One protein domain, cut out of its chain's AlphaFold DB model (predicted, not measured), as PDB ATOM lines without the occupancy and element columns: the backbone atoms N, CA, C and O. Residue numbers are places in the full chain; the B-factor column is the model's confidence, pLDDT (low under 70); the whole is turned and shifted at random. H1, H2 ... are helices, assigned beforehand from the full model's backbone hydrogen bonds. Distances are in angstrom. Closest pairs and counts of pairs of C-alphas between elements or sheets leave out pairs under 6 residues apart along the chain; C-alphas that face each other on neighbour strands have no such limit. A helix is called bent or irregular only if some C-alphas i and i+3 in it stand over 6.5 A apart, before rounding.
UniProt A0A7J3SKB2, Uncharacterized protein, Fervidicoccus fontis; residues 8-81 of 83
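This is residues 8 to 81 of the 83 residues of an uncharacterized protein of Fervidicoccus fontis (UniProt A0A7J3SKB2). Look first for the longest helix, H2, in the middle of three: H3 folds back beside it as a helical hairpin, and H1 packs on the other side of H2 at a steep angle, touching only a part of it. Between H1 and H2 a long stretch without a named element, residues 19 to 44, loops away from the helices, with a short antiparallel pairing inside it, and its residues 39 to 44 stick out. The printed part has 74 residues with three named helices, in the order H1, H2, H3, and no named strand; its class is all helix. It is compact, with a radius of gyration of the C-alphas of 12.7 A, and its C-alphas span 37 by 33 by 22 A.

Begin at H2, residues 45 to 61, and look from it to H3, residues 67 to 80. The two touch, and their closest C-alphas, those of Gly 56 and Val 70, are 5.5 A apart. They run opposite ways at a shallow tilt of 14 degrees and form a helical hairpin. Now look to H1, residues 8 to 18, which touches residues 54 to 58 of H2 alone. The closest C-alphas here are those of Ile 14 and Ala 54, 6.2 A apart, and the two helices run opposite ways at a steep tilt of 62 degrees. H1 and H3 are apart. In H1, H2 and H3 every O i to N i+4 pair is within hydrogen-bond range. Outside the helices, residues 23 to 24 pair with residues 34 to 35, antiparallel.

Find C-alpha 45 at (-2.974, -91.626, -107.407); from there H2 runs 24.2 A to C-alpha 61 at (13.682, -109.168, -108.932). H3 begins at Tyr 67 and runs 20.4 A to C-alpha 80 at (-6.838, -92.686, -116.497). Go back to C-alpha 8 at (4.424, -112.701, -96.844), where H1 begins; it measures 15.2 A to C-alpha 18. None of the three helices is bent or irregular.

The two C-alphas farthest apart are those of Gly 27 and Lys 79, at 36.7 A, and the first and last printed C-alphas, of Ile 8 and Ser 81, are 30.5 A apart. The link from H1 to H2 is long, with 26 residues, and the link from H2 to H3 is tight, with 5. Residues 39 to 44 of the long link stand free. The printed part has no cut. In the B-factor column you will find a mean pLDDT of 95.3 for the printed part of this model, and no printed residue is under 70.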
ATOM      1  N   ILE A   8       3.783-113.177 -98.077       98.00
ATOM      2  CA  ILE A   8       4.424-112.701 -96.844       98.00
ATOM      3  C   ILE A   8       5.843-112.206 -97.137       98.00
ATOM      4  O   ILE A   8       6.225-111.137 -96.661       98.00
ATOM      5  N   GLU A   9       6.607-112.941 -97.947       98.06
ATOM      6  CA  GLU A   9       7.930-112.512 -98.403       98.06
ATOM      7  C   GLU A   9       7.838-111.192 -99.173       98.06
ATOM      8  O   GLU A   9       8.527-110.232 -98.832       98.06
ATOM      9  N   ALA A  10       6.923-111.115-100.147       98.06
ATOM     10  CA  ALA A  10       6.684-109.902-100.921       98.06
ATOM     11  C   ALA A  10       6.322-108.713-100.019       98.06
ATOM     12  O   ALA A  10       6.878-107.628-100.168       98.06
ATOM     13  N   PHE A  11       5.427-108.921 -99.047       98.44
ATOM     14  CA  PHE A  11       5.065-107.904 -98.061       98.44
ATOM     15  C   PHE A  11       6.281-107.412 -97.268       98.44
ATOM     16  O   PHE A  11       6.494-106.205 -97.179       98.44
ATOM     17  N   ASN A  12       7.083-108.324 -96.711       98.50
ATOM     18  CA  ASN A  12       8.251-107.956 -95.909       98.50
ATOM     19  C   ASN A  12       9.287-107.211 -96.751       98.50
ATOM     20  O   ASN A  12       9.814-106.191 -96.313       98.50
ATOM     21  N   TRP A  13       9.543-107.681 -97.970       98.44
ATOM     22  CA  TRP A  13      10.469-107.033 -98.890       98.44
ATOM     23  C   TRP A  13      10.005-105.609 -99.239       98.44
ATOM     24  O   TRP A  13      10.780-104.662 -99.107       98.44
ATOM     25  N   ILE A  14       8.723-105.429 -99.585       98.50
ATOM     26  CA  ILE A  14       8.149-104.117 -99.930       98.50
ATOM     27  C   ILE A  14       8.177-103.175 -98.721       98.50
ATOM     28  O   ILE A  14       8.604-102.025 -98.842       98.50
ATOM     29  N   ARG A  15       7.771-103.661 -97.543       98.44
ATOM     30  CA  ARG A  15       7.759-102.874 -96.306       98.44
ATOM     31  C   ARG A  15       9.159-102.429 -95.908       98.44
ATOM     32  O   ARG A  15       9.340-101.268 -95.560       98.44
ATOM     33  N   ASN A  16      10.138-103.326 -95.979       98.38
ATOM     34  CA  ASN A  16      11.507-103.021 -95.572       98.38
ATOM     35  C   ASN A  16      12.210-102.086 -96.565       98.38
ATOM     36  O   ASN A  16      12.983-101.235 -96.139       98.38
ATOM     37  N   LYS A  17      11.944-102.219 -97.873       98.31
ATOM     38  CA  LYS A  17      12.618-101.424 -98.912       98.31
ATOM     39  C   LYS A  17      11.968-100.061 -99.161       98.31
ATOM     40  O   LYS A  17      12.679 -99.105 -99.447       98.31
ATOM     41  N   TYR A  18      10.642 -99.966 -99.055       97.81
ATOM     42  CA  TYR A  18       9.889 -98.756 -99.421       97.81
ATOM     43  C   TYR A  18       9.056 -98.163 -98.282       97.81
ATOM     44  O   TYR A  18       8.424 -97.129 -98.471       97.81
ATOM     45  N   GLY A  19       8.978 -98.817 -97.119       97.75
ATOM     46  CA  GLY A  19       8.095 -98.387 -96.028       97.75
ATOM     47  C   GLY A  19       6.598 -98.595 -96.308       97.75
ATOM     48  O   GLY A  19       5.761 -98.186 -95.506       97.75
ATOM     49  N   ILE A  20       6.234 -99.246 -97.420       98.00
ATOM     50  CA  ILE A  20       4.839 -99.448 -97.830       98.00
ATOM     51  C   ILE A  20       4.273-100.691 -97.143       98.00
ATOM     52  O   ILE A  20       4.809-101.792 -97.258       98.00
ATOM     53  N   THR A  21       3.153-100.526 -96.443       97.44
ATOM     54  CA  THR A  21       2.455-101.630 -95.773       97.44
ATOM     55  C   THR A  21       1.285-102.103 -96.626       97.44
ATOM     56  O   THR A  21       0.409-101.321 -96.986       97.44
ATOM     57  N   LEU A  22       1.253-103.403 -96.917       97.06
ATOM     58  CA  LEU A  22       0.178-104.064 -97.655       97.06
ATOM     59  C   LEU A  22      -0.564-105.065 -96.770       97.06
ATOM     60  O   LEU A  22      -0.014-105.608 -95.814       97.06
ATOM     61  N   GLY A  23      -1.816-105.352 -97.111       97.06
ATOM     62  CA  GLY A  23      -2.550-106.436 -96.473       97.06
ATOM     63  C   GLY A  23      -2.090-107.791 -97.005       97.06
ATOM     64  O   GLY A  23      -1.987-107.984 -98.212       97.06
ATOM     65  N   ILE A  24      -1.888-108.767 -96.123       97.44
ATOM     66  CA  ILE A  24      -1.695-110.169 -96.518       97.44
ATOM     67  C   ILE A  24      -3.031-110.924 -96.527       97.44
ATOM     68  O   ILE A  24      -4.030-110.487 -95.935       97.44
ATOM     69  N   GLY A  25      -3.064-112.055 -97.233       96.88
ATOM     70  CA  GLY A  25      -4.169-113.007 -97.153       96.88
ATOM     71  C   GLY A  25      -4.266-113.659 -95.772       96.88
ATOM     72  O   GLY A  25      -3.266-113.826 -95.076       96.88
ATOM     73  N   LEU A  26      -5.482-114.044 -95.384       95.88
ATOM     74  CA  LEU A  26      -5.784-114.697 -94.108       95.88
ATOM     75  C   LEU A  26      -6.395-116.087 -94.351       95.88
ATOM     76  O   LEU A  26      -6.898-116.373 -95.441       95.88
ATOM     77  N   GLY A  27      -6.355-116.960 -93.341       96.69
ATOM     78  CA  GLY A  27      -6.937-118.305 -93.410       96.69
ATOM     79  C   GLY A  27      -6.437-119.102 -94.620       96.69
ATOM     80  O   GLY A  27      -5.234-119.223 -94.842       96.69
ATOM     81  N   LYS A  28      -7.360-119.600 -95.452       96.88
ATOM     82  CA  LYS A  28      -7.045-120.379 -96.670       96.88
ATOM     83  C   LYS A  28      -6.246-119.599 -97.728       96.88
ATOM     84  O   LYS A  28      -5.658-120.216 -98.623       96.88
ATOM     85  N   LEU A  29      -6.237-118.266 -97.632       96.81
ATOM     86  CA  LEU A  29      -5.520-117.347 -98.519       96.81
ATOM     87  C   LEU A  29      -4.195-116.857 -97.924       96.81
ATOM     88  O   LEU A  29      -3.503-116.070 -98.576       96.81
ATOM     89  N   LYS A  30      -3.839-117.300 -96.708       96.19
ATOM     90  CA  LYS A  30      -2.554-116.973 -96.087       96.19
ATOM     91  C   LYS A  30      -1.425-117.293 -97.060       96.19
ATOM     92  O   LYS A  30      -1.406-118.368 -97.654       96.19
ATOM     93  N   ASP A  31      -0.538-116.318 -97.223       97.31
ATOM     94  CA  ASP A  31       0.648-116.380 -98.079       97.31
ATOM     95  C   ASP A  31       0.405-116.479 -99.604       97.31
ATOM     96  O   ASP A  31       1.342-116.627-100.382       97.31
ATOM     97  N   LYS A  32      -0.850-116.361-100.067       96.69
ATOM     98  CA  LYS A  32      -1.210-116.502-101.496       96.69
ATOM     99  C   LYS A  32      -1.533-115.187-102.196       96.69
ATOM    100  O   LYS A  32      -1.428-115.083-103.424       96.69
ATOM    101  N   ILE A  33      -1.972-114.187-101.435       97.62
ATOM    102  CA  ILE A  33      -2.431-112.899-101.961       97.62
ATOM    103  C   ILE A  33      -1.850-111.725-101.178       97.62
ATOM    104  O   ILE A  33      -1.578-111.831 -99.977       97.62
ATOM    105  N   LEU A  34      -1.727-110.606-101.883       97.81
ATOM    106  CA  LEU A  34      -1.595-109.270-101.321       97.81
ATOM    107  C   LEU A  34      -2.920-108.532-101.523       97.81
ATOM    108  O   LEU A  34      -3.641-108.786-102.489       97.81
ATOM    109  N   ARG A  35      -3.239-107.625-100.607       97.00
ATOM    110  CA  ARG A  35      -4.394-106.732-100.659       97.00
ATOM    111  C   ARG A  35      -3.888-105.301-100.581       97.00
ATOM    112  O   ARG A  35      -3.159-104.954 -99.654       97.00
ATOM    113  N   ILE A  36      -4.298-104.486-101.542       96.62
ATOM    114  CA  ILE A  36      -3.964-103.065-101.595       96.62
ATOM    115  C   ILE A  36      -5.151-102.307-101.003       96.62
ATOM    116  O   ILE A  36      -6.258-102.366-101.534       96.62
ATOM    117  N   GLY A  37      -4.936-101.660 -99.859       95.19
ATOM    118  CA  GLY A  37      -5.961-100.862 -99.190       95.19
ATOM    119  C   GLY A  37      -6.031 -99.462 -99.789       95.19
ATOM    120  O   GLY A  37      -5.193 -98.621 -99.477       95.19
ATOM    121  N   HIS A  38      -7.032 -99.213-100.628       94.38
ATOM    122  CA  HIS A  38      -7.284 -97.907-101.233       94.38
ATOM    123  C   HIS A  38      -8.491 -97.259-100.541       94.38
ATOM    124  O   HIS A  38      -9.632 -97.485-100.940       94.38
ATOM    125  N   MET A  39      -8.256 -96.559 -99.426       94.81
ATOM    126  CA  MET A  39      -9.321 -96.011 -98.575       94.81
ATOM    127  C   MET A  39      -8.887 -94.687 -97.939       94.81
ATOM    128  O   MET A  39      -7.743 -94.542 -97.513       94.81
ATOM    129  N   GLY A  40      -9.815 -93.736 -97.812       96.06
ATOM    130  CA  GLY A  40      -9.539 -92.445 -97.175       96.06
ATOM    131  C   GLY A  40      -8.368 -91.721 -97.840       96.06
ATOM    132  O   GLY A  40      -8.320 -91.608 -99.059       96.06
ATOM    133  N   TYR A  41      -7.397 -91.267 -97.049       92.81
ATOM    134  CA  TYR A  41      -6.231 -90.545 -97.567       92.81
ATOM    135  C   TYR A  41      -5.357 -91.377 -98.524       92.81
ATOM    136  O   TYR A  41      -4.770 -90.824 -99.449       92.81
ATOM    137  N   THR A  42      -5.300 -92.707 -98.363       93.81
ATOM    138  CA  THR A  42      -4.540 -93.571 -99.285       93.81
ATOM    139  C   THR A  42      -5.279 -93.844-100.593       93.81
ATOM    140  O   THR A  42      -4.729 -94.489-101.489       93.81
ATOM    141  N   ALA A  43      -6.514 -93.350-100.729       94.00
ATOM    142  CA  ALA A  43      -7.283 -93.411-101.961       94.00
ATOM    143  C   ALA A  43      -6.853 -92.324-102.971       94.00
ATOM    144  O   ALA A  43      -7.684 -91.583-103.489       94.00
ATOM    145  N   SER A  44      -5.545 -92.199-103.227       92.44
ATOM    146  CA  SER A  44      -4.975 -91.229-104.170       92.44
ATOM    147  C   SER A  44      -4.095 -91.900-105.227       92.44
ATOM    148  O   SER A  44      -3.640 -93.038-105.063       92.44
ATOM    149  N   ILE A  45      -3.853 -91.176-106.323       92.56
ATOM    150  CA  ILE A  45      -2.974 -91.626-107.407       92.56
ATOM    151  C   ILE A  45      -1.534 -91.791-106.932       92.56
ATOM    152  O   ILE A  45      -0.914 -92.796-107.265       92.56
ATOM    153  N   ASP A  46      -1.033 -90.894-106.086       93.12
ATOM    154  CA  ASP A  46       0.335 -90.980-105.567       93.12
ATOM    155  C   ASP A  46       0.576 -92.306-104.832       93.12
ATOM    156  O   ASP A  46       1.554 -93.009-105.096       93.12
ATOM    157  N   PHE A  47      -0.362 -92.718-103.970       95.12
ATOM    158  CA  PHE A  47      -0.261 -93.998-103.264       95.12
ATOM    159  C   PHE A  47      -0.414 -95.205-104.193       95.12
ATOM    160  O   PHE A  47       0.226 -96.236-103.958       95.12
ATOM    161  N   LEU A  48      -1.219 -95.097-105.255       93.50
ATOM    162  CA  LEU A  48      -1.308 -96.134-106.285       93.50
ATOM    163  C   LEU A  48       0.018 -96.290-107.030       93.50
ATOM    164  O   LEU A  48       0.527 -97.406-107.110       93.50
ATOM    165  N   LEU A  49       0.604 -95.193-107.511       94.50
ATOM    166  CA  LEU A  49       1.873 -95.189-108.242       94.50
ATOM    167  C   LEU A  49       3.005 -95.779-107.393       94.50
ATOM    168  O   LEU A  49       3.699 -96.692-107.842       94.50
ATOM    169  N   LEU A  50       3.140 -95.335-106.138       96.00
ATOM    170  CA  LEU A  50       4.136 -95.868-105.202       96.00
ATOM    171  C   LEU A  50       3.953 -97.374-104.969       96.00
ATOM    172  O   LEU A  50       4.918 -98.141-105.004       96.00
ATOM    173  N   THR A  51       2.709 -97.811-104.762       96.31
ATOM    174  CA  THR A  51       2.404 -99.221-104.494       96.31
ATOM    175  C   THR A  51       2.680-100.104-105.709       96.31
ATOM    176  O   THR A  51       3.302-101.160-105.574       96.31
ATOM    177  N   TYR A  52       2.247 -99.688-106.901       95.75
ATOM    178  CA  TYR A  52       2.448-100.447-108.137       95.75
ATOM    179  C   TYR A  52       3.922-100.515-108.527       95.75
ATOM    180  O   TYR A  52       4.392-101.583-108.913       95.75
ATOM    181  N   PHE A  53       4.670 -99.424-108.351       96.75
ATOM    182  CA  PHE A  53       6.114 -99.418-108.561       96.75
ATOM    183  C   PHE A  53       6.836-100.402-107.629       96.75
ATOM    184  O   PHE A  53       7.646-101.209-108.084       96.75
ATOM    185  N   ALA A  54       6.510-100.398-106.331       97.94
ATOM    186  CA  ALA A  54       7.129-101.302-105.362       97.94
ATOM    187  C   ALA A  54       6.821-102.782-105.652       97.94
ATOM    188  O   ALA A  54       7.724-103.620-105.625       97.94
ATOM    189  N   ILE A  55       5.563-103.106-105.977       97.44
ATOM    190  CA  ILE A  55       5.171-104.464-106.381       97.44
ATOM    191  C   ILE A  55       5.871-104.859-107.686       97.44
ATOM    192  O   ILE A  55       6.384-105.972-107.790       97.44
ATOM    193  N   GLY A  56       5.919-103.953-108.665       97.38
ATOM    194  CA  GLY A  56       6.588-104.168-109.943       97.38
ATOM    195  C   GLY A  56       8.061-104.523-109.765       97.38
ATOM    196  O   GLY A  56       8.499-105.557-110.259       97.38
ATOM    197  N   ASN A  57       8.802-103.739-108.980       97.81
ATOM    198  CA  ASN A  57      10.215-104.006-108.705       97.81
ATOM    199  C   ASN A  57      10.442-105.350-108.013       97.81
ATOM    200  O   ASN A  57      11.365-106.071-108.384       97.81
ATOM    201  N   TYR A  58       9.587-105.719-107.055       97.88
ATOM    202  CA  TYR A  58       9.665-107.042-106.438       97.88
ATOM    203  C   TYR A  58       9.500-108.158-107.480       97.88
ATOM    204  O   TYR A  58      10.271-109.114-107.511       97.88
ATOM    205  N   LEU A  59       8.506-108.036-108.364       97.25
ATOM    206  CA  LEU A  59       8.252-109.033-109.404       97.25
ATOM    207  C   LEU A  59       9.357-109.072-110.471       97.25
ATOM    208  O   LEU A  59       9.624-110.147-111.005       97.25
ATOM    209  N   ILE A  60      10.014-107.941-110.755       97.25
ATOM    210  CA  ILE A  60      11.211-107.883-111.607       97.25
ATOM    211  C   ILE A  60      12.358-108.656-110.953       97.25
ATOM    212  O   ILE A  60      12.965-109.497-111.609       97.25
ATOM    213  N   GLU A  61      12.626-108.440-109.658       96.62
ATOM    214  CA  GLU A  61      13.682-109.168-108.932       96.62
ATOM    215  C   GLU A  61      13.424-110.682-108.876       96.62
ATOM    216  O   GLU A  61      14.368-111.470-108.854       96.62
ATOM    217  N   LYS A  62      12.157-111.108-108.905       96.06
ATOM    218  CA  LYS A  62      11.779-112.527-109.011       96.06
ATOM    219  C   LYS A  62      11.778-113.073-110.442       96.06
ATOM    220  O   LYS A  62      11.559-114.267-110.630       96.06
ATOM    221  N   GLY A  63      12.040-112.234-111.445       95.44
ATOM    222  CA  GLY A  63      12.058-112.623-112.857       95.44
ATOM    223  C   GLY A  63      10.670-112.906-113.440       95.44
ATOM    224  O   GLY A  63      10.556-113.585-114.457       95.44
ATOM    225  N   ASN A  64       9.604-112.414-112.802       94.88
ATOM    226  CA  ASN A  64       8.222-112.669-113.214       94.88
ATOM    227  C   ASN A  64       7.663-111.632-114.183       94.88
ATOM    228  O   ASN A  64       6.716-111.943-114.900       94.88
ATOM    229  N   VAL A  65       8.211-110.418-114.179       95.25
ATOM    230  CA  VAL A  65       7.830-109.333-115.093       95.25
ATOM    231  C   VAL A  65       9.074-108.570-115.534       95.25
ATOM    232  O   VAL A  65      10.121-108.635-114.886       95.25
ATOM    233  N   LYS A  66       8.968-107.839-116.639       96.69
ATOM    234  CA  LYS A  66      10.013-106.946-117.149       96.69
ATOM    235  C   LYS A  66       9.740-105.508-116.721       96.69
ATOM    236  O   LYS A  66       8.612-105.133-116.413       96.69
ATOM    237  N   TYR A  67      10.771-104.668-116.801       94.88
ATOM    238  CA  TYR A  67      10.630-103.226-116.580       94.88
ATOM    239  C   TYR A  67       9.569-102.592-117.495       94.88
ATOM    240  O   TYR A  67       8.788-101.759-117.047       94.88
ATOM    241  N   SER A  68       9.473-103.046-118.751       96.19
ATOM    242  CA  SER A  68       8.448-102.596-119.703       96.19
ATOM    243  C   SER A  68       7.019-102.824-119.209       96.19
ATOM    244  O   SER A  68       6.158-101.982-119.446       96.19
ATOM    245  N   ASP A  69       6.771-103.931-118.507       95.50
ATOM    246  CA  ASP A  69       5.435-104.285-118.016       95.50
ATOM    247  C   ASP A  69       5.018-103.335-116.885       95.50
ATOM    248  O   ASP A  69       3.872-102.893-116.811       95.50
ATOM    249  N   VAL A  70       5.979-102.962-116.032       95.12
ATOM    250  CA  VAL A  70       5.774-101.974-114.966       95.12
ATOM    251  C   VAL A  70       5.544-100.587-115.561       95.12
ATOM    252  O   VAL A  70       4.578 -99.929-115.180       95.12
ATOM    253  N   SER A  71       6.353-100.156-116.536       94.75
ATOM    254  CA  SER A  71       6.163 -98.864-117.211       94.75
ATOM    255  C   SER A  71       4.779 -98.738-117.848       94.75
ATOM    256  O   SER A  71       4.106 -97.732-117.644       94.75
ATOM    257  N   GLN A  72       4.301 -99.779-118.540       95.00
ATOM    258  CA  GLN A  72       2.959 -99.787-119.136       95.00
ATOM    259  C   GLN A  72       1.849 -99.673-118.083       95.00
ATOM    260  O   GLN A  72       0.878 -98.941-118.282       95.00
ATOM    261  N   ALA A  73       1.990-100.363-116.946       92.50
ATOM    262  CA  ALA A  73       1.038-100.245-115.845       92.50
ATOM    263  C   ALA A  73       1.000 -98.812-115.285       92.50
ATOM    264  O   ALA A  73      -0.083 -98.274-115.049       92.50
ATOM    265  N   MET A  74       2.162 -98.176-115.126       93.31
ATOM    266  CA  MET A  74       2.270 -96.797-114.641       93.31
ATOM    267  C   MET A  74       1.669 -95.795-115.634       93.31
ATOM    268  O   MET A  74       0.874 -94.945-115.237       93.31
ATOM    269  N   GLU A  75       1.955 -95.935-116.931       93.00
ATOM    270  CA  GLU A  75       1.337 -95.115-117.983       93.00
ATOM    271  C   GLU A  75      -0.192 -95.228-117.984       93.00
ATOM    272  O   GLU A  75      -0.892 -94.232-118.166       93.00
ATOM    273  N   MET A  76      -0.729 -96.432-117.769       91.44
ATOM    274  CA  MET A  76      -2.174 -96.653-117.721       91.44
ATOM    275  C   MET A  76      -2.826 -95.974-116.508       91.44
ATOM    276  O   MET A  76      -3.939 -95.460-116.633       91.44
ATOM    277  N   ILE A  77      -2.143 -95.948-115.357       89.75
ATOM    278  CA  ILE A  77      -2.599 -95.218-114.164       89.75
ATOM    279  C   ILE A  77      -2.616 -93.714-114.454       89.75
ATOM    280  O   ILE A  77      -3.626 -93.061-114.190       89.75
ATOM    281  N   MET A  78      -1.554 -93.178-115.061       88.75
ATOM    282  CA  MET A  78      -1.458 -91.752-115.402       88.75
ATOM    283  C   MET A  78      -2.555 -91.326-116.389       88.75
ATOM    284  O   MET A  78      -3.363 -90.458-116.066       88.75
ATOM    285  N   LYS A  79      -2.701 -92.037-117.517       88.69
ATOM    286  CA  LYS A  79      -3.715 -91.735-118.549       88.69
ATOM    287  C   LYS A  79      -5.147 -91.721-118.013       88.69
ATOM    288  O   LYS A  79      -5.954 -90.899-118.434       88.69
ATOM    289  N   LYS A  80      -5.493 -92.639-117.103       78.12
ATOM    290  CA  LYS A  80      -6.838 -92.686-116.497       78.12
ATOM    291  C   LYS A  80      -7.100 -91.560-115.499       78.12
ATOM    292  O   LYS A  80      -8.256 -91.333-115.155       78.12
ATOM    293  N   SER A  81      -6.055 -90.886-115.036       71.19
ATOM    294  CA  SER A  81      -6.136 -89.846-114.010       71.19
ATOM    295  C   SER A  81      -6.339 -88.441-114.584       71.19
ATOM    296  O   SER A  81      -6.378 -87.490-113.810       71.19
TER     297      SER A  81